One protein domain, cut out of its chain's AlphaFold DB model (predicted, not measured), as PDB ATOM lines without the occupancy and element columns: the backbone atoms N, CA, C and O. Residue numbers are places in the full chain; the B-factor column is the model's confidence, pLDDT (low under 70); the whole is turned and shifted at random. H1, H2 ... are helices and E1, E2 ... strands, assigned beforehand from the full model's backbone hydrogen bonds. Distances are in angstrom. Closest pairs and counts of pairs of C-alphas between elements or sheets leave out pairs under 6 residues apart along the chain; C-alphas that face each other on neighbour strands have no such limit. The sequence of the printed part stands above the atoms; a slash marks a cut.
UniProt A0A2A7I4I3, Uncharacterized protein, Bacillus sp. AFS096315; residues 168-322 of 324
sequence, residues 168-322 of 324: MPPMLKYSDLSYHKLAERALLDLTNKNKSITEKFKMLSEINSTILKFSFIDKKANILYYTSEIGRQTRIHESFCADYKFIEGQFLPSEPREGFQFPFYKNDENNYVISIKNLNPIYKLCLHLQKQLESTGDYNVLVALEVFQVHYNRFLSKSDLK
ATOM      1  N   MET A 168      45.537 127.497  87.477       62.78
ATOM      2  CA  MET A 168      46.884 127.248  86.983       62.78
ATOM      3  C   MET A 168      47.840 128.308  87.548       62.78
ATOM      4  O   MET A 168      47.523 129.498  87.509       62.78
ATOM      5  N   PRO A 169      49.018 127.914  88.058       63.84
ATOM      6  CA  PRO A 169      50.032 128.876  88.454       63.84
ATOM      7  C   PRO A 169      50.378 129.819  87.289       63.84
ATOM      8  O   PRO A 169      50.770 129.334  86.227       63.84
ATOM      9  N   PRO A 170      50.292 131.150  87.463       61.09
ATOM     10  CA  PRO A 170      50.480 132.108  86.369       61.09
ATOM     11  C   PRO A 170      51.904 132.098  85.789       61.09
ATOM     12  O   PRO A 170      52.123 132.578  84.680       61.09
ATOM     13  N   MET A 171      52.874 131.540  86.522       63.44
ATOM     14  CA  MET A 171      54.274 131.458  86.101       63.44
ATOM     15  C   MET A 171      54.580 130.296  85.143       63.44
ATOM     16  O   MET A 171      55.667 130.275  84.567       63.44
ATOM     17  N   LEU A 172      53.676 129.324  84.980       59.91
ATOM     18  CA  LEU A 172      53.951 128.111  84.209       59.91
ATOM     19  C   LEU A 172      53.091 128.021  82.953       59.91
ATOM     20  O   LEU A 172      51.878 128.223  82.985       59.91
ATOM     21  N   LYS A 173      53.725 127.631  81.846       61.59
ATOM     22  CA  LYS A 173      53.006 127.078  80.700       61.59
ATOM     23  C   LYS A 173      52.634 125.632  81.005       61.59
ATOM     24  O   LYS A 173      53.322 124.948  81.757       61.59
ATOM     25  N   TYR A 174      51.587 125.144  80.354       54.41
ATOM     26  CA  TYR A 174      51.118 123.769  80.522       54.41
ATOM     27  C   TYR A 174      52.208 122.713  80.229       54.41
ATOM     28  O   TYR A 174      52.281 121.685  80.895       54.41
ATOM     29  N   SER A 175      53.110 122.994  79.281       54.22
ATOM     30  CA  SER A 175      54.272 122.151  78.956       54.22
ATOM     31  C   SER A 175      55.288 122.019  80.094       54.22
ATOM     32  O   SER A 175      56.097 121.094  80.094       54.22
ATOM     33  N   ASP A 176      55.241 122.931  81.064       59.91
ATOM     34  CA  ASP A 176      56.266 123.117  82.086       59.91
ATOM     35  C   ASP A 176      55.759 122.674  83.472       59.91
ATOM     36  O   ASP A 176      56.393 122.954  84.486       59.91
ATOM     37  N   LEU A 177      54.629 121.951  83.528       66.50
ATOM     38  CA  LEU A 177      54.021 121.443  84.769       66.50
ATOM     39  C   LEU A 177      54.838 120.335  85.456       66.50
ATOM     40  O   LEU A 177      54.540 119.954  86.586       66.50
ATOM     41  N   SER A 178      55.884 119.830  84.803       76.81
ATOM     42  CA  SER A 178      56.792 118.863  85.417       76.81
ATOM     43  C   SER A 178      57.690 119.517  86.475       76.81
ATOM     44  O   SER A 178      58.192 120.630  86.309       76.81
ATOM     45  N   TYR A 179      57.955 118.797  87.566       84.62
ATOM     46  CA  TYR A 179      58.718 119.319  88.705       84.62
ATOM     47  C   TYR A 179      60.130 119.796  88.336       84.62
ATOM     48  O   TYR A 179      60.585 120.821  88.840       84.62
ATOM     49  N   HIS A 180      60.815 119.104  87.424       83.44
ATOM     50  CA  HIS A 180      62.150 119.512  86.981       83.44
ATOM     51  C   HIS A 180      62.120 120.833  86.189       83.44
ATOM     52  O   HIS A 180      62.988 121.678  86.396       83.44
ATOM     53  N   LYS A 181      61.092 121.059  85.353       84.25
ATOM     54  CA  LYS A 181      60.915 122.320  84.613       84.25
ATOM     55  C   LYS A 181      60.533 123.481  85.517       84.25
ATOM     56  O   LYS A 181      61.062 124.578  85.353       84.25
ATOM     57  N   LEU A 182      59.686 123.237  86.516       87.44
ATOM     58  CA  LEU A 182      59.394 124.235  87.543       87.44
ATOM     59  C   LEU A 182      60.661 124.636  88.317       87.44
ATOM     60  O   LEU A 182      60.877 125.823  88.546       87.44
ATOM     61  N   ALA A 183      61.518 123.681  88.691       91.25
ATOM     62  CA  ALA A 183      62.771 123.994  89.378       91.25
ATOM     63  C   ALA A 183      63.721 124.833  88.507       91.25
ATOM     64  O   ALA A 183      64.222 125.854  88.973       91.25
ATOM     65  N   GLU A 184      63.914 124.445  87.242       90.31
ATOM     66  CA  GLU A 184      64.713 125.189  86.258       90.31
ATOM     67  C   GLU A 184      64.215 126.638  86.129       90.31
ATOM     68  O   GLU A 184      64.984 127.596  86.256       90.31
ATOM     69  N   ARG A 185      62.898 126.809  85.962       89.06
ATOM     70  CA  ARG A 185      62.275 128.127  85.839       89.06
ATOM     71  C   ARG A 185      62.425 128.962  87.107       89.06
ATOM     72  O   ARG A 185      62.749 130.144  87.015       89.06
ATOM     73  N   ALA A 186      62.214 128.360  88.276       92.62
ATOM     74  CA  ALA A 186      62.354 129.048  89.552       92.62
ATOM     75  C   ALA A 186      63.784 129.571  89.744       92.62
ATOM     76  O   ALA A 186      63.961 130.738  90.078       92.62
ATOM     77  N   LEU A 187      64.807 128.755  89.471       94.56
ATOM     78  CA  LEU A 187      66.208 129.175  89.575       94.56
ATOM     79  C   LEU A 187      66.533 130.347  88.634       94.56
ATOM     80  O   LEU A 187      67.195 131.300  89.052       94.56
ATOM     81  N   LEU A 188      66.019 130.326  87.401       91.38
ATOM     82  CA  LEU A 188      66.136 131.454  86.473       91.38
ATOM     83  C   LEU A 188      65.485 132.721  87.054       91.38
ATOM     84  O   LEU A 188      66.097 133.787  87.089       91.38
ATOM     85  N   ASP A 189      64.255 132.609  87.550       90.75
ATOM     86  CA  ASP A 189      63.497 133.748  88.061       90.75
ATOM     87  C   ASP A 189      64.143 134.381  89.310       90.75
ATOM     88  O   ASP A 189      64.180 135.614  89.403       90.75
ATOM     89  N   LEU A 190      64.730 133.563  90.197       93.31
ATOM     90  CA  LEU A 190      65.472 133.985  91.398       93.31
ATOM     91  C   LEU A 190      66.758 134.772  91.102       93.31
ATOM     92  O   LEU A 190      67.281 135.450  91.982       93.31
ATOM     93  N   THR A 191      67.296 134.675  89.888       91.50
ATOM     94  CA  THR A 191      68.547 135.357  89.502       91.50
ATOM     95  C   THR A 191      68.313 136.645  88.721       91.50
ATOM     96  O   THR A 191      69.245 137.404  88.447       91.50
ATOM     97  N   ASN A 192      67.055 136.948  88.401       84.94
ATOM     98  CA  ASN A 192      66.696 138.152  87.673       84.94
ATOM     99  C   ASN A 192      66.732 139.387  88.591       84.94
ATOM    100  O   ASN A 192      65.832 139.617  89.401       84.94
ATOM    101  N   LYS A 193      67.770 140.208  88.404       76.06
ATOM    102  CA  LYS A 193      68.060 141.403  89.211       76.06
ATOM    103  C   LYS A 193      67.142 142.598  88.923       76.06
ATOM    104  O   LYS A 193      67.057 143.493  89.755       76.06
ATOM    105  N   ASN A 194      66.418 142.604  87.802       84.19
ATOM    106  CA  ASN A 194      65.670 143.774  87.314       84.19
ATOM    107  C   ASN A 194      64.250 143.903  87.896       84.19
ATOM    108  O   ASN A 194      63.403 144.567  87.306       84.19
ATOM    109  N   LYS A 195      63.965 143.249  89.027       87.25
ATOM    110  CA  LYS A 195      62.650 143.272  89.681       87.25
ATOM    111  C   LYS A 195      62.635 144.271  90.841       87.25
ATOM    112  O   LYS A 195      63.562 144.299  91.654       87.25
ATOM    113  N   SER A 196      61.560 145.039  90.962       91.88
ATOM    114  CA  SER A 196      61.255 145.833  92.158       91.88
ATOM    115  C   SER A 196      61.017 144.941  93.384       91.88
ATOM    116  O   SER A 196      60.792 143.736  93.266       91.88
ATOM    117  N   ILE A 197      61.024 145.533  94.582       91.12
ATOM    118  CA  ILE A 197      60.777 144.827  95.854       91.12
ATOM    119  C   ILE A 197      59.435 144.077  95.812       91.12
ATOM    120  O   ILE A 197      59.366 142.892  96.137       91.12
ATOM    121  N   THR A 198      58.376 144.741  95.343       91.12
ATOM    122  CA  THR A 198      57.034 144.153  95.215       91.12
ATOM    123  C   THR A 198      57.016 142.985  94.231       91.12
ATOM    124  O   THR A 198      56.428 141.942  94.518       91.12
ATOM    125  N   GLU A 199      57.688 143.117  93.086       91.75
ATOM    126  CA  GLU A 199      57.797 142.034  92.101       91.75
ATOM    127  C   GLU A 199      58.610 140.853  92.641       91.75
ATOM    128  O   GLU A 199      58.254 139.701  92.388       91.75
ATOM    129  N   LYS A 200      59.661 141.119  93.426       92.94
ATOM    130  CA  LYS A 200      60.445 140.090  94.120       92.94
ATOM    131  C   LYS A 200      59.583 139.315  95.117       92.94
ATOM    132  O   LYS A 200      59.587 138.085  95.079       92.94
ATOM    133  N   PHE A 201      58.791 140.007  95.938       91.62
ATOM    134  CA  PHE A 201      57.851 139.374  96.870       91.62
ATOM    135  C   PHE A 201      56.809 138.524  96.154       91.62
ATOM    136  O   PHE A 201      56.577 137.375  96.533       91.62
ATOM    137  N   LYS A 202      56.195 139.083  95.106       90.19
ATOM    138  CA  LYS A 202      55.175 138.393  94.319       90.19
ATOM    139  C   LYS A 202      55.733 137.110  93.709       90.19
ATOM    140  O   LYS A 202      55.163 136.050  93.933       90.19
ATOM    141  N   MET A 203      56.884 137.187  93.047       92.94
ATOM    142  CA  MET A 203      57.557 136.027  92.463       92.94
ATOM    143  C   MET A 203      57.888 134.951  93.510       92.94
ATOM    144  O   MET A 203      57.590 133.781  93.293       92.94
ATOM    145  N   LEU A 204      58.489 135.316  94.650       92.88
ATOM    146  CA  LEU A 204      58.828 134.344  95.703       92.88
ATOM    147  C   LEU A 204      57.572 133.657  96.264       92.88
ATOM    148  O   LEU A 204      57.562 132.442  96.473       92.88
ATOM    149  N   SER A 205      56.498 134.423  96.466       88.94
ATOM    150  CA  SER A 205      55.198 133.912  96.909       88.94
ATOM    151  C   SER A 205      54.547 132.999  95.864       88.94
ATOM    152  O   SER A 205      54.011 131.942  96.202       88.94
ATOM    153  N   GLU A 206      54.633 133.350  94.581       88.69
ATOM    154  CA  GLU A 206      54.133 132.540  93.468       88.69
ATOM    155  C   GLU A 206      54.885 131.210  93.355       88.69
ATOM    156  O   GLU A 206      54.242 130.161  93.299       88.69
ATOM    157  N   ILE A 207      56.222 131.213  93.425       91.31
ATOM    158  CA  ILE A 207      57.026 129.980  93.430       91.31
ATOM    159  C   ILE A 207      56.632 129.097  94.623       91.31
ATOM    160  O   ILE A 207      56.284 127.929  94.445       91.31
ATOM    161  N   ASN A 208      56.615 129.654  95.839       90.06
ATOM    162  CA  ASN A 208      56.283 128.901  97.050       90.06
ATOM    163  C   ASN A 208      54.858 128.340  97.019       90.06
ATOM    164  O   ASN A 208      54.649 127.163  97.310       90.06
ATOM    165  N   SER A 209      53.869 129.156  96.655       86.50
ATOM    166  CA  SER A 209      52.473 128.715  96.569       86.50
ATOM    167  C   SER A 209      52.276 127.640  95.502       86.50
ATOM    168  O   SER A 209      51.521 126.697  95.730       86.50
ATOM    169  N   THR A 210      53.001 127.725  94.386       85.75
ATOM    170  CA  THR A 210      53.004 126.703  93.336       85.75
ATOM    171  C   THR A 210      53.551 125.379  93.859       85.75
ATOM    172  O   THR A 210      52.889 124.352  93.724       85.75
ATOM    173  N   ILE A 211      54.706 125.393  94.534       89.12
ATOM    174  CA  ILE A 211      55.290 124.185  95.139       89.12
ATOM    175  C   ILE A 211      54.327 123.563  96.162       89.12
ATOM    176  O   ILE A 211      54.137 122.346  96.170       89.12
ATOM    177  N   LEU A 212      53.676 124.381  96.995       86.44
ATOM    178  CA  LEU A 212      52.694 123.903  97.974       86.44
ATOM    179  C   LEU A 212      51.452 123.289  97.307       86.44
ATOM    180  O   LEU A 212      51.007 122.228  97.747       86.44
ATOM    181  N   LYS A 213      50.940 123.897  96.223       80.62
ATOM    182  CA  LYS A 213      49.841 123.343  95.406       80.62
ATOM    183  C   LYS A 213      50.219 121.964  94.850       80.62
ATOM    184  O   LYS A 213      49.473 121.009  95.050       80.62
ATOM    185  N   PHE A 214      51.403 121.834  94.246       79.94
ATOM    186  CA  PHE A 214      51.911 120.555  93.727       79.94
ATOM    187  C   PHE A 214      52.165 119.501  94.809       79.94
ATOM    188  O   PHE A 214      52.137 118.307  94.527       79.94
ATOM    189  N   SER A 215      52.406 119.936  96.044       82.81
ATOM    190  CA  SER A 215      52.631 119.044  97.181       82.81
ATOM    191  C   SER A 215      51.334 118.636  97.888       82.81
ATOM    192  O   SER A 215      51.390 117.865  98.840       82.81
ATOM    193  N   PHE A 216      50.169 119.129  97.442       77.19
ATOM    194  CA  PHE A 216      48.857 118.877  98.059       77.19
ATOM    195  C   PHE A 216      48.806 119.226  99.551       77.19
ATOM    196  O   PHE A 216      48.139 118.564 100.345       77.19
ATOM    197  N   ILE A 217      49.544 120.263  99.941       76.56
ATOM    198  CA  ILE A 217      49.645 120.704 101.326       76.56
ATOM    199  C   ILE A 217      48.567 121.754 101.602       76.56
ATOM    200  O   ILE A 217      48.531 122.802 100.954       76.56
ATOM    201  N   ASP A 218      47.733 121.510 102.613       64.94
ATOM    202  CA  ASP A 218      46.817 122.521 103.146       64.94
ATOM    203  C   ASP A 218      47.582 123.518 104.043       64.94
ATOM    204  O   ASP A 218      48.455 123.131 104.826       64.94
ATOM    205  N   LYS A 219      47.252 124.814 103.951       59.34
ATOM    206  CA  LYS A 219      48.009 125.954 104.521       59.34
ATOM    207  C   LYS A 219      48.085 125.983 106.060       59.34
ATOM    208  O   LYS A 219      48.640 126.926 106.623       59.34
ATOM    209  N   LYS A 220      47.529 124.984 106.753       59.84
ATOM    210  CA  LYS A 220      47.399 124.928 108.218       59.84
ATOM    211  C   LYS A 220      48.480 124.104 108.932       59.84
ATOM    212  O   LYS A 220      48.432 124.016 110.156       59.84
ATOM    213  N   ALA A 221      49.431 123.488 108.225       60.56
ATOM    214  CA  ALA A 221      50.425 122.617 108.860       60.56
ATOM    215  C   ALA A 221      51.762 123.321 109.187       60.56
ATOM    216  O   ALA A 221      52.059 124.423 108.732       60.56
ATOM    217  N   ASN A 222      52.572 122.687 110.042       69.25
ATOM    218  CA  ASN A 222      53.872 123.201 110.494       69.25
ATOM    219  C   ASN A 222      54.928 123.165 109.360       69.25
ATOM    220  O   ASN A 222      54.922 122.270 108.519       69.25
ATOM    221  N   ILE A 223      55.901 124.083 109.369       68.31
ATOM    222  CA  ILE A 223      56.999 124.159 108.386       68.31
ATOM    223  C   ILE A 223      57.828 122.866 108.241       68.31
ATOM    224  O   ILE A 223      58.299 122.542 107.144       68.31
ATOM    225  N   LEU A 224      57.987 122.091 109.323       65.12
ATOM    226  CA  LEU A 224      58.659 120.785 109.274       65.12
ATOM    227  C   LEU A 224      57.840 119.757 108.482       65.12
ATOM    228  O   LEU A 224      58.407 118.992 107.701       65.12
ATOM    229  N   TYR A 225      56.512 119.795 108.622       71.88
ATOM    230  CA  TYR A 225      55.594 118.972 107.834       71.88
ATOM    231  C   TYR A 225      55.674 119.345 106.348       71.88
ATOM    232  O   TYR A 225      55.799 118.458 105.506       71.88
ATOM    233  N   TYR A 226      55.734 120.643 106.027       80.75
ATOM    234  CA  TYR A 226      55.886 121.101 104.642       80.75
ATOM    235  C   TYR A 226      57.162 120.577 103.993       80.75
ATOM    236  O   TYR A 226      57.126 120.018 102.905       80.75
ATOM    237  N   THR A 227      58.288 120.689 104.693       81.25
ATOM    238  CA  THR A 227      59.593 120.256 104.180       81.25
ATOM    239  C   THR A 227      59.610 118.766 103.814       81.25
ATOM    240  O   THR A 227      60.180 118.385 102.789       81.25
ATOM    241  N   SER A 228      59.004 117.923 104.655       81.38
ATOM    242  CA  SER A 228      58.926 116.476 104.427       81.38
ATOM    243  C   SER A 228      57.963 116.134 103.290       81.38
ATOM    244  O   SER A 228      58.317 115.376 102.386       81.38
ATOM    245  N   GLU A 229      56.761 116.713 103.301       84.75
ATOM    246  CA  GLU A 229      55.742 116.418 102.291       84.75
ATOM    247  C   GLU A 229      56.130 116.928 100.906       84.75
ATOM    248  O   GLU A 229      55.990 116.180  99.944       84.75
ATOM    249  N   ILE A 230      56.721 118.123 100.790       89.94
ATOM    250  CA  ILE A 230      57.249 118.608  99.507       89.94
ATOM    251  C   ILE A 230      58.270 117.606  98.964       89.94
ATOM    252  O   ILE A 230      58.168 117.183  97.813       89.94
ATOM    253  N   GLY A 231      59.223 117.169  99.793       88.12
ATOM    254  CA  GLY A 231      60.244 116.207  99.374       88.12
ATOM    255  C   GLY A 231      59.665 114.879  98.875       88.12
ATOM    256  O   GLY A 231      60.182 114.309  97.915       88.12
ATOM    257  N   ARG A 232      58.582 114.407  99.502       84.62
ATOM    258  CA  ARG A 232      57.913 113.143  99.172       84.62
ATOM    259  C   ARG A 232      57.020 113.239  97.936       84.62
ATOM    260  O   ARG A 232      57.060 112.340  97.105       84.62
ATOM    261  N   GLN A 233      56.206 114.287  97.842       84.12
ATOM    262  CA  GLN A 233      55.182 114.436  96.801       84.12
ATOM    263  C   GLN A 233      55.751 114.977  95.493       84.12
ATOM    264  O   GLN A 233      55.172 114.739  94.450       84.12
ATOM    265  N   THR A 234      56.876 115.695  95.531       88.12
ATOM    266  CA  THR A 234      57.440 116.353  94.339       88.12
ATOM    267  C   THR A 234      58.702 115.664  93.828       88.12
ATOM    268  O   THR A 234      59.603 116.306  93.287       88.12
ATOM    269  N   ARG A 235      58.815 114.348  94.054       88.25
ATOM    270  CA  ARG A 235      59.996 113.567  93.669       88.25
ATOM    271  C   ARG A 235      60.170 113.590  92.152       88.25
ATOM    272  O   ARG A 235      59.244 113.296  91.404       88.25
ATOM    273  N   ILE A 236      61.375 113.926  91.710       83.94
ATOM    274  CA  ILE A 236      61.739 113.958  90.295       83.94
ATOM    275  C   ILE A 236      62.284 112.581  89.901       83.94
ATOM    276  O   ILE A 236      63.017 111.951  90.666       83.94
ATOM    277  N   HIS A 237      61.884 112.094  88.725       79.06
ATOM    278  CA  HIS A 237      62.412 110.851  88.163       79.06
ATOM    279  C   HIS A 237      63.916 110.991  87.887       79.06
ATOM    280  O   HIS A 237      64.356 112.042  87.435       79.06
ATOM    281  N   GLU A 238      64.694 109.934  88.129       82.75
ATOM    282  CA  GLU A 238      66.167 109.983  88.162       82.75
ATOM    283  C   GLU A 238      66.791 110.553  86.883       82.75
ATOM    284  O   GLU A 238      67.714 111.357  86.967       82.75
ATOM    285  N   SER A 239      66.219 110.243  85.714       79.94
ATOM    286  CA  SER A 239      66.652 110.783  84.413       79.94
ATOM    287  C   SER A 239      66.516 112.304  84.263       79.94
ATOM    288  O   SER A 239      67.030 112.866  83.302       79.94
ATOM    289  N   PHE A 240      65.770 112.960  85.153       83.56
ATOM    290  CA  PHE A 240      65.543 114.407  85.161       83.56
ATOM    291  C   PHE A 240      66.081 115.083  86.428       83.56
ATOM    292  O   PHE A 240      65.905 116.291  86.593       83.56
ATOM    293  N   CYS A 241      66.709 114.327  87.333       88.56
ATOM    294  CA  CYS A 241      67.449 114.910  88.444       88.56
ATOM    295  C   CYS A 241      68.657 115.666  87.883       88.56
ATOM    296  O   CYS A 241      69.388 115.143  87.045       88.56
ATOM    297  N   ALA A 242      68.866 116.890  88.357       90.19
ATOM    298  CA  ALA A 242      69.946 117.741  87.882       90.19
ATOM    299  C   ALA A 242      70.536 118.553  89.030       90.19
ATOM    300  O   ALA A 242      69.827 118.940  89.967       90.19
ATOM    301  N   ASP A 243      71.825 118.844  88.911       93.69
ATOM    302  CA  ASP A 243      72.507 119.791  89.775       93.69
ATOM    303  C   ASP A 243      72.651 121.122  89.032       93.69
ATOM    304  O   ASP A 243      72.767 121.163  87.805       93.69
ATOM    305  N   TYR A 244      72.616 122.225  89.775       95.38
ATOM    306  CA  TYR A 244      72.821 123.560  89.228       95.38
ATOM    307  C   TYR A 244      73.896 124.284  90.026       95.38
ATOM    308  O   TYR A 244      73.759 124.472  91.237       95.38
ATOM    309  N   LYS A 245      74.950 124.727  89.344       95.06
ATOM    310  CA  LYS A 245      76.026 125.531  89.925       95.06
ATOM    311  C   LYS A 245      75.722 127.018  89.801       95.06
ATOM    312  O   LYS A 245      75.253 127.475  88.762       95.06
ATOM    313  N   PHE A 246      75.987 127.776  90.856       95.94
ATOM    314  CA  PHE A 246      75.798 129.217  90.882       95.94
ATOM    315  C   PHE A 246      77.094 129.930  90.486       95.94
ATOM    316  O   PHE A 246      78.067 129.907  91.241       95.94
ATOM    317  N   ILE A 247      77.102 130.563  89.312       93.31
ATOM    318  CA  ILE A 247      78.256 131.260  88.730       93.31
ATOM    319  C   ILE A 247      77.804 132.644  88.266       93.31
ATOM    320  O   ILE A 247      76.770 132.778  87.619       93.31
ATOM    321  N   GLU A 248      78.563 133.682  88.629       89.06
ATOM    322  CA  GLU A 248      78.367 135.063  88.145       89.06
ATOM    323  C   GLU A 248      76.933 135.611  88.299       89.06
ATOM    324  O   GLU A 248      76.466 136.467  87.548       89.06
ATOM    325  N   GLY A 249      76.220 135.160  89.333       89.44
ATOM    326  CA  GLY A 249      74.856 135.606  89.598       89.44
ATOM    327  C   GLY A 249      73.765 134.764  88.941       89.44
ATOM    328  O   GLY A 249      72.611 135.170  89.028       89.44
ATOM    329  N   GLN A 250      74.095 133.637  88.305       93.62
ATOM    330  CA  GLN A 250      73.155 132.763  87.602       93.62
ATOM    331  C   GLN A 250      73.318 131.298  88.016       93.62
ATOM    332  O   GLN A 250      74.397 130.874  88.420       93.62
ATOM    333  N   PHE A 251      72.247 130.513  87.886       95.69
ATOM    334  CA  PHE A 251      72.300 129.057  88.021       95.69
ATOM    335  C   PHE A 251      72.498 128.412  86.651       95.69
ATOM    336  O   PHE A 251      71.703 128.636  85.740       95.69
ATOM    337  N   LEU A 252      73.532 127.585  86.522       93.38
ATOM    338  CA  LEU A 252      73.856 126.842  85.309       93.38
ATOM    339  C   LEU A 252      73.771 125.337  85.579       93.38
ATOM    340  O   LEU A 252      74.213 124.907  86.645       93.38
ATOM    341  N   PRO A 253      73.251 124.528  84.642       91.75
ATOM    342  CA  PRO A 253      73.246 123.077  84.787       91.75
ATOM    343  C   PRO A 253      74.656 122.514  85.010       91.75
ATOM    344  O   PRO A 253      75.636 122.984  84.423       91.75
ATOM    345  N   SER A 254      74.756 121.488  85.846       89.06
ATOM    346  CA  SER A 254      75.963 120.702  86.082       89.06
ATOM    347  C   SER A 254      75.618 119.224  86.229       89.06
ATOM    348  O   SER A 254      74.477 118.867  86.532       89.06
ATOM    349  N   GLU A 255      76.608 118.355  86.035       80.62
ATOM    350  CA  GLU A 255      76.408 116.923  86.232       80.62
ATOM    351  C   GLU A 255      76.052 116.611  87.694       80.62
ATOM    352  O   GLU A 255      76.657 117.184  88.609       80.62
ATOM    353  N   PRO A 256      75.058 115.739  87.933       77.88
ATOM    354  CA  PRO A 256      74.660 115.374  89.278       77.88
ATOM    355  C   PRO A 256      75.746 114.546  89.962       77.88
ATOM    356  O   PRO A 256      76.239 113.561  89.413       77.88
ATOM    357  N   ARG A 257      76.090 114.907  91.201       75.00
ATOM    358  CA  ARG A 257      77.048 114.129  91.996       75.00
ATOM    359  C   ARG A 257      76.377 112.889  92.595       75.00
ATOM    360  O   ARG A 257      75.410 112.994  93.359       75.00
ATOM    361  N   GLU A 258      76.909 111.707  92.291       69.31
ATOM    362  CA  GLU A 258      76.429 110.452  92.879       69.31
ATOM    363  C   GLU A 258      76.645 110.408  94.403       69.31
ATOM    364  O   GLU A 258      77.590 110.978  94.949       69.31
ATOM    365  N   GLY A 259      75.733 109.739  95.115       65.50
ATOM    366  CA  GLY A 259      75.867 109.463  96.553       65.50
ATOM    367  C   GLY A 259      75.602 110.636  97.508       65.50
ATOM    368  O   GLY A 259      75.571 110.432  98.721       65.50
ATOM    369  N   PHE A 260      75.351 111.853  97.014       64.12
ATOM    370  CA  PHE A 260      75.146 113.014  97.886       64.12
ATOM    371  C   PHE A 260      73.712 113.127  98.429       64.12
ATOM    372  O   PHE A 260      72.728 113.117  97.676       64.12
ATOM    373  N   GLN A 261      73.596 113.269  99.755       68.56
ATOM    374  CA  GLN A 261      72.311 113.391 100.459       68.56
ATOM    375  C   GLN A 261      71.881 114.840 100.717       68.56
ATOM    376  O   GLN A 261      70.687 115.103 100.869       68.56
ATOM    377  N   PHE A 262      72.822 115.785 100.781       83.06
ATOM    378  CA  PHE A 262      72.505 117.167 101.131       83.06
ATOM    379  C   PHE A 262      72.316 118.032  99.873       83.06
ATOM    380  O   PHE A 262      73.178 118.013  98.997       83.06
ATOM    381  N   PRO A 263      71.215 118.801  99.761       89.50
ATOM    382  CA  PRO A 263      70.851 119.466  98.511       89.50
ATOM    383  C   PRO A 263      71.624 120.755  98.208       89.50
ATOM    384  O   PRO A 263      71.486 121.264  97.107       89.50
ATOM    385  N   PHE A 264      72.402 121.295  99.149       92.25
ATOM    386  CA  PHE A 264      73.218 122.501  98.960       92.25
ATOM    387  C   PHE A 264      74.661 122.228  99.375       92.25
ATOM    388  O   PHE A 264      74.909 121.892 100.531       92.25
ATOM    389  N   TYR A 265      75.611 122.376  98.465       90.56
ATOM    390  CA  TYR A 265      77.014 122.086  98.751       90.56
ATOM    391  C   TYR A 265      77.940 122.949  97.895       90.56
ATOM    392  O   TYR A 265      77.482 123.665  97.009       90.56
ATOM    393  N   LYS A 266      79.247 122.887  98.149       90.62
ATOM    394  CA  LYS A 266      80.269 123.436  97.254       90.62
ATOM    395  C   LYS A 266      80.940 122.312  96.480       90.62
ATOM    396  O   LYS A 266      81.294 121.298  97.081       90.62
ATOM    397  N   ASN A 267      81.088 122.479  95.168       88.44
ATOM    398  CA  ASN A 267      81.854 121.537  94.353       88.44
ATOM    399  C   ASN A 267      83.369 121.747  94.535       88.44
ATOM    400  O   ASN A 267      83.808 122.647  95.255       88.44
ATOM    401  N   ASP A 268      84.160 120.925  93.850       86.75
ATOM    402  CA  ASP A 268      85.625 120.951  93.942       86.75
ATOM    403  C   ASP A 268      86.228 122.253  93.364       86.75
ATOM    404  O   ASP A 268      87.318 122.666  93.751       86.75
ATOM    405  N   GLU A 269      85.480 122.963  92.512       89.44
ATOM    406  CA  GLU A 269      85.815 124.299  91.992       89.44
ATOM    407  C   GLU A 269      85.384 125.438  92.940       89.44
ATOM    408  O   GLU A 269      85.438 126.609  92.566       89.44
ATOM    409  N   ASN A 270      84.924 125.121  94.157       89.00
ATOM    410  CA  ASN A 270      84.419 126.074  95.153       89.00
ATOM    411  C   ASN A 270      83.150 126.847  94.715       89.00
ATOM    412  O   ASN A 270      82.777 127.841  95.348       89.00
ATOM    413  N   ASN A 271      82.447 126.370  93.684       92.50
ATOM    414  CA  ASN A 271      81.151 126.891  93.253       92.50
ATOM    415  C   ASN A 271      80.033 126.335  94.143       92.50
ATOM    416  O   ASN A 271      80.025 125.148  94.470       92.50
ATOM    417  N   TYR A 272      79.060 127.173  94.512       94.69
ATOM    418  CA  TYR A 272      77.853 126.700  95.196       94.69
ATOM    419  C   TYR A 272      76.990 125.891  94.231       94.69
ATOM    420  O   TYR A 272      76.728 126.333  93.115       94.69
ATOM    421  N   VAL A 273      76.511 124.738  94.676       93.81
ATOM    422  CA  VAL A 273      75.678 123.823  93.901       93.81
ATOM    423  C   VAL A 273      74.397 123.516  94.660       93.81
ATOM    424  O   VAL A 273      74.411 123.278  95.872       93.81
ATOM    425  N   ILE A 274      73.285 123.511  93.928       94.94
ATOM    426  CA  ILE A 274      71.993 123.012  94.388       94.94
ATOM    427  C   ILE A 274      71.637 121.729  93.630       94.94
ATOM    428  O   ILE A 274      71.554 121.732  92.404       94.94
ATOM    429  N   SER A 275      71.418 120.632  94.356       93.31
ATOM    430  CA  SER A 275      70.972 119.357  93.789       93.31
ATOM    431  C   SER A 275      69.454 119.244  93.844       93.31
ATOM    432  O   SER A 275      68.848 119.321  94.921       93.31
ATOM    433  N   ILE A 276      68.824 119.049  92.685       92.81
ATOM    434  CA  ILE A 276      67.371 119.039  92.524       92.81
ATOM    435  C   ILE A 276      66.880 117.614  92.260       92.81
ATOM    436  O   ILE A 276      66.815 117.140  91.128       92.81
ATOM    437  N   LYS A 277      66.486 116.936  93.345       91.94
ATOM    438  CA  LYS A 277      65.820 115.613  93.324       91.94
ATOM    439  C   LYS A 277      64.313 115.696  93.621       91.94
ATOM    440  O   LYS A 277      63.581 114.717  93.498       91.94
ATOM    441  N   ASN A 278      63.863 116.865  94.073       92.69
ATOM    442  CA  ASN A 278      62.479 117.268  94.329       92.69
ATOM    443  C   ASN A 278      62.440 118.804  94.488       92.69
ATOM    444  O   ASN A 278      63.485 119.451  94.408       92.69
ATOM    445  N   LEU A 279      61.270 119.399  94.742       93.50
ATOM    446  CA  LEU A 279      61.107 120.860  94.840       93.50
ATOM    447  C   LEU A 279      61.470 121.461  96.213       93.50
ATOM    448  O   LEU A 279      61.453 122.681  96.381       93.50
ATOM    449  N   ASN A 280      61.832 120.644  97.205       94.12
ATOM    450  CA  ASN A 280      62.131 121.112  98.562       94.12
ATOM    451  C   ASN A 280      63.343 122.066  98.644       94.12
ATOM    452  O   ASN A 280      63.261 123.054  99.377       94.12
ATOM    453  N   PRO A 281      64.460 121.846  97.917       94.62
ATOM    454  CA  PRO A 281      65.574 122.793  97.904       94.62
ATOM    455  C   PRO A 281      65.142 124.177  97.405       94.62
ATOM    456  O   PRO A 281      65.460 125.181  98.039       94.62
ATOM    457  N   ILE A 282      64.333 124.238  96.342       96.00
ATOM    458  CA  ILE A 282      63.798 125.498  95.805       96.00
ATOM    459  C   ILE A 282      62.920 126.201  96.839       96.00
ATOM    460  O   ILE A 282      63.102 127.391  97.093       96.00
ATOM    461  N   TYR A 283      62.015 125.461  97.483       94.56
ATOM    462  CA  TYR A 283      61.147 125.995  98.532       94.56
ATOM    463  C   TYR A 283      61.949 126.606  99.691       94.56
ATOM    464  O   TYR A 283      61.713 127.747 100.091       94.56
ATOM    465  N   LYS A 284      62.959 125.888 100.199       93.06
ATOM    466  CA  LYS A 284      63.834 126.386 101.273       93.06
ATOM    467  C   LYS A 284      64.602 127.635 100.860       93.06
ATOM    468  O   LYS A 284      64.688 128.573 101.652       93.06
ATOM    469  N   LEU A 285      65.147 127.646  99.644       95.50
ATOM    470  CA  LEU A 285      65.850 128.808  99.114       95.50
ATOM    471  C   LEU A 285      64.913 130.019  99.061       95.50
ATOM    472  O   LEU A 285      65.246 131.062  99.618       95.50
ATOM    473  N   CYS A 286      63.708 129.862  98.510       95.06
ATOM    474  CA  CYS A 286      62.717 130.935  98.434       95.06
ATOM    475  C   CYS A 286      62.324 131.476  99.815       95.06
ATOM    476  O   CYS A 286      62.241 132.688  99.986       95.06
ATOM    477  N   LEU A 287      62.139 130.612 100.822       92.31
ATOM    478  CA  LEU A 287      61.865 131.051 102.197       92.31
ATOM    479  C   LEU A 287      63.011 131.877 102.798       92.31
ATOM    480  O   LEU A 287      62.763 132.852 103.507       92.31
ATOM    481  N   HIS A 288      64.264 131.502 102.538       93.75
ATOM    482  CA  HIS A 288      65.417 132.274 103.003       93.75
ATOM    483  C   HIS A 288      65.528 133.625 102.294       93.75
ATOM    484  O   HIS A 288      65.770 134.634 102.955       93.75
ATOM    485  N   LEU A 289      65.310 133.660 100.979       95.56
ATOM    486  CA  LEU A 289      65.317 134.901 100.204       95.56
ATOM    487  C   LEU A 289      64.173 135.831 100.615       95.56
ATOM    488  O   LEU A 289      64.383 137.031 100.747       95.56
ATOM    489  N   GLN A 290      62.993 135.280 100.900       93.62
ATOM    490  CA  GLN A 290      61.860 136.058 101.393       93.62
ATOM    491  C   GLN A 290      62.185 136.730 102.732       93.62
ATOM    492  O   GLN A 290      61.940 137.922 102.880       93.62
ATOM    493  N   LYS A 291      62.821 136.020 103.673       93.00
ATOM    494  CA  LYS A 291      63.269 136.619 104.944       93.00
ATOM    495  C   LYS A 291      64.270 137.757 104.738       93.00
ATOM    496  O   LYS A 291      64.182 138.776 105.416       93.00
ATOM    497  N   GLN A 292      65.218 137.600 103.808       94.75
ATOM    498  CA  GLN A 292      66.154 138.679 103.469       94.75
ATOM    499  C   GLN A 292      65.403 139.905 102.938       94.75
ATOM    500  O   GLN A 292      65.619 141.008 103.441       94.75
ATOM    501  N   LEU A 293      64.464 139.685 102.015       93.81
ATOM    502  CA  LEU A 293      63.644 140.727 101.401       93.81
ATOM    503  C   LEU A 293      62.779 141.469 102.431       93.81
ATOM    504  O   LEU A 293      62.726 142.695 102.406       93.81
ATOM    505  N   GLU A 294      62.166 140.746 103.373       92.25
ATOM    506  CA  GLU A 294      61.402 141.313 104.498       92.25
ATOM    507  C   GLU A 294      62.275 142.172 105.417       92.25
ATOM    508  O   GLU A 294      61.826 143.208 105.900       92.25
ATOM    509  N   SER A 295      63.523 141.760 105.645       92.81
ATOM    510  CA  SER A 295      64.428 142.451 106.571       92.81
ATOM    511  C   SER A 295      65.191 143.630 105.963       92.81
ATOM    512  O   SER A 295      65.488 144.585 106.674       92.81
ATOM    513  N   THR A 296      65.530 143.576 104.673       92.50
ATOM    514  CA  THR A 296      66.459 144.538 104.046       92.50
ATOM    515  C   THR A 296      65.883 145.269 102.838       92.50
ATOM    516  O   THR A 296      66.507 146.201 102.339       92.50
ATOM    517  N   GLY A 297      64.711 144.864 102.346       91.19
ATOM    518  CA  GLY A 297      64.159 145.369 101.091       91.19
ATOM    519  C   GLY A 297      64.812 144.773  99.839       91.19
ATOM    520  O   GLY A 297      64.362 145.072  98.737       91.19
ATOM    521  N   ASP A 298      65.808 143.890  99.967       93.25
ATOM    522  CA  ASP A 298      66.346 143.099  98.854       93.25
ATOM    523  C   ASP A 298      66.765 141.684  99.308       93.25
ATOM    524  O   ASP A 298      66.709 141.344 100.487       93.25
ATOM    525  N   TYR A 299      67.170 140.821  98.380       94.50
ATOM    526  CA  TYR A 299      67.793 139.539  98.690       94.50
ATOM    527  C   TYR A 299      69.062 139.322  97.867       94.50
ATOM    528  O   TYR A 299      69.212 139.810  96.747       94.50
ATOM    529  N   ASN A 300      69.966 138.505  98.403       93.25
ATOM    530  CA  ASN A 300      71.155 138.038  97.711       93.25
ATOM    531  C   ASN A 300      71.223 136.504  97.754       93.25
ATOM    532  O   ASN A 300      71.292 135.882  98.818       93.25
ATOM    533  N   VAL A 301      71.228 135.894  96.567       94.69
ATOM    534  CA  VAL A 301      71.281 134.436  96.407       94.69
ATOM    535  C   VAL A 301      72.567 133.847  96.992       94.69
ATOM    536  O   VAL A 301      72.486 132.829  97.674       94.69
ATOM    537  N   LEU A 302      73.726 134.495  96.824       93.56
ATOM    538  CA  LEU A 302      74.993 134.024  97.405       93.56
ATOM    539  C   LEU A 302      74.920 133.954  98.927       93.56
ATOM    540  O   LEU A 302      75.278 132.935  99.509       93.56
ATOM    541  N   VAL A 303      74.376 134.998  99.554       93.12
ATOM    542  CA  VAL A 303      74.209 135.053 101.013       93.12
ATOM    543  C   VAL A 303      73.285 133.930 101.491       93.12
ATOM    544  O   VAL A 303      73.539 133.304 102.518       93.12
ATOM    545  N   ALA A 304      72.224 133.616 100.739       94.44
ATOM    546  CA  ALA A 304      71.369 132.477 101.070       94.44
ATOM    547  C   ALA A 304      72.113 131.135 100.943       94.44
ATOM    548  O   ALA A 304      72.000 130.286 101.828       94.44
ATOM    549  N   LEU A 305      72.890 130.944  99.874       94.31
ATOM    550  CA  LEU A 305      73.671 129.725  99.640       94.31
ATOM    551  C   LEU A 305      74.767 129.526 100.703       94.31
ATOM    552  O   LEU A 305      74.968 128.402 101.164       94.31
ATOM    553  N   GLU A 306      75.403 130.601 101.169       92.69
ATOM    554  CA  GLU A 306      76.364 130.585 102.281       92.69
ATOM    555  C   GLU A 306      75.753 130.048 103.574       92.69
ATOM    556  O   GLU A 306      76.339 129.186 104.235       92.69
ATOM    557  N   VAL A 307      74.541 130.496 103.914       90.62
ATOM    558  CA  VAL A 307      73.815 129.996 105.089       90.62
ATOM    559  C   VAL A 307      73.591 128.486 104.980       90.62
ATOM    560  O   VAL A 307      73.846 127.749 105.936       90.62
ATOM    561  N   PHE A 308      73.177 127.991 103.809       90.88
ATOM    562  CA  PHE A 308      73.004 126.552 103.598       90.88
ATOM    563  C   PHE A 308      74.322 125.773 103.655       90.88
ATOM    564  O   PHE A 308      74.339 124.672 104.210       90.88
ATOM    565  N   GLN A 309      75.428 126.347 103.178       86.81
ATOM    566  CA  GLN A 309      76.752 125.733 103.280       86.81
ATOM    567  C   GLN A 309      77.198 125.573 104.742       86.81
ATOM    568  O   GLN A 309      77.748 124.537 105.117       86.81
ATOM    569  N   VAL A 310      76.924 126.555 105.605       85.31
ATOM    570  CA  VAL A 310      77.205 126.436 107.047       85.31
ATOM    571  C   VAL A 310      76.391 125.298 107.668       85.31
ATOM    572  O   VAL A 310      76.912 124.528 108.480       85.31
ATOM    573  N   HIS A 311      75.120 125.152 107.281       81.38
ATOM    574  CA  HIS A 311      74.288 124.034 107.727       81.38
ATOM    575  C   HIS A 311      74.816 122.678 107.244       81.38
ATOM    576  O   HIS A 311      74.802 121.723 108.022       81.38
ATOM    577  N   TYR A 312      75.323 122.606 106.014       79.38
ATOM    578  CA  TYR A 312      75.960 121.411 105.470       79.38
ATOM    579  C   TYR A 312      77.224 121.019 106.247       79.38
ATOM    580  O   TYR A 312      77.343 119.880 106.695       79.38
ATOM    581  N   ASN A 313      78.127 121.968 106.509       80.88
ATOM    582  CA  ASN A 313      79.353 121.699 107.270       80.88
ATOM    583  C   ASN A 313      79.043 121.177 108.688       80.88
ATOM    584  O   ASN A 313      79.716 120.280 109.190       80.88
ATOM    585  N   ARG A 314      77.978 121.690 109.323       79.31
ATOM    586  CA  ARG A 314      77.478 121.180 110.615       79.31
ATOM    587  C   ARG A 314      76.852 119.787 110.523       79.31
ATOM    588  O   ARG A 314      76.798 119.084 111.527       79.31
ATOM    589  N   PHE A 315      76.298 119.420 109.369       76.75
ATOM    590  CA  PHE A 315      75.768 118.079 109.134       76.75
ATOM    591  C   PHE A 315      76.908 117.066 108.989       76.75
ATOM    592  O   PHE A 315      76.860 116.026 109.640       76.75
ATOM    593  N   LEU A 316      77.949 117.392 108.215       76.31
ATOM    594  CA  LEU A 316      79.135 116.544 108.070       76.31
ATOM    595  C   LEU A 316      79.818 116.281 109.412       76.31
ATOM    596  O   LEU A 316      79.978 115.126 109.793       76.31
ATOM    597  N   SER A 317      80.080 117.335 110.193       74.44
ATOM    598  CA  SER A 317      80.758 117.187 111.486       74.44
ATOM    599  C   SER A 317      80.001 116.305 112.486       74.44
ATOM    600  O   SER A 317      80.612 115.701 113.359       74.44
ATOM    601  N   LYS A 318      78.671 116.194 112.365       70.31
ATOM    602  CA  LYS A 318      77.848 115.286 113.183       70.31
ATOM    603  C   LYS A 318      77.792 113.858 112.642       70.31
ATOM    604  O   LYS A 318      77.553 112.944 113.425       70.31
ATOM    605  N   SER A 319      77.943 113.676 111.336       63.22
ATOM    606  CA  SER A 319      77.965 112.361 110.689       63.22
ATOM    607  C   SER A 319      79.286 111.642 110.957       63.22
ATOM    608  O   SER A 319      79.266 110.465 111.306       63.22
ATOM    609  N   ASP A 320      80.403 112.372 110.930       60.41
ATOM    610  CA  ASP A 320      81.734 111.839 111.255       60.41
ATOM    611  C   ASP A 320      81.842 111.418 112.732       60.41
ATOM    612  O   ASP A 320      82.486 110.427 113.062       60.41
ATOM    613  N   LEU A 321      81.131 112.112 113.630       52.75
ATOM    614  CA  LEU A 321      81.002 111.736 115.046       52.75
ATOM    615  C   LEU A 321      80.137 110.487 115.289       52.75
ATOM    616  O   LEU A 321      80.145 109.967 116.398       52.75
ATOM    617  N   LYS A 322      79.356 110.034 114.299       47.44
ATOM    618  CA  LYS A 322      78.556 108.797 114.379       47.44
ATOM    619  C   LYS A 322      79.218 107.603 113.687       47.44
ATOM    620  O   LYS A 322      78.707 106.494 113.813       47.44
TER     621      LYS A 322
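This is residues 168 to 322 of the 324 residues of an uncharacterized protein of Bacillus sp. AFS096315 (UniProt A0A2A7I4I3). What is the main picture? A small, strongly twisted sheet of four strands has two helices over one face: H1 runs along E1, and H5 crosses over E3 and E4. H1, H2 and H4 stand side by side in a triangle, H3 lies where H2 ends and H4 begins, and residues 317 to 322 of H5 stick out. What is it made of? The printed part has 155 residues with five named helices and four named strands, in the order H1 H2 H3 E1 E2 E3 E4 H4 H5; the class is mixed, and the antiparallel sheet runs E2 E1 E4 E3. It is compact, with a radius of gyration of the C-alphas of 15.3 A and spans of 44 by 32 by 30 A.

How do the first helices stand? H1, residues 179 to 191, and H2, residues 197 to 214, form a helical hairpin and only just touch, with 3 pairs of C-alphas within 8 A, closest at Ala 186 and Ile 207, 6.7 A. H3, residues 223 to 233, touches residues 211 to 214 of H2 alone, at a steep tilt of 58 degrees; the closest C-alphas are those of Leu 212 and Ile 230, 7.2 A apart. Which strands pair? E1, residues 242 to 247, and E2, residues 250 to 254, form a hairpin, with N 245 and O 252 within hydrogen-bond range at 2.8 A; so do E3, residues 264 to 266, and E4, residues 272 to 276, with N 273 and O 265 at 2.7 A. E1 and E4 are antiparallel neighbours, with N 246 and O 272 at 2.8 A. What is the hub? H4, residues 280 to 296, touches the four other helices; its closest C-alphas to H2 are those of Cys 286 and Leu 204, 5.8 A apart, at a shallow tilt of 26 degrees. H1, H2 and H4 form an up-and-down bundle, each running against the one before it. H4 only grazes the sheet, with residues 281 to 285. What is on the sheet? H1, at a height over the sheet of 9.3 A, and H5, residues 301 to 322, at 6.3 A, lie on the same face, making two layers, helices on one face of a sheet. H5 runs across the strands, at 87 degrees to E3 on the local plane. Every O i to N i+4 pair is within hydrogen-bond range in H1, H2, H3 and H4, and 15 of 18 are in H5.

Where do the elements begin and end? H1 begins at C-alpha 179, (58.718, 119.319, 88.705), and H5 ends at C-alpha 322, (78.556, 108.797, 114.379). Which are longest? H5 measures 32.1 A from first to last C-alpha, H2 25.9 A and H4 24.4 A.

How large is it? The two C-alphas farthest apart, of Tyr 174 and Leu 321, are 47.2 A apart. Is it continuous and sure? The printed part has no cut and no long link. The pLDDT is under 70 in residues 168 to 177, 218 to 224, 258 to 261 and 319 to 322.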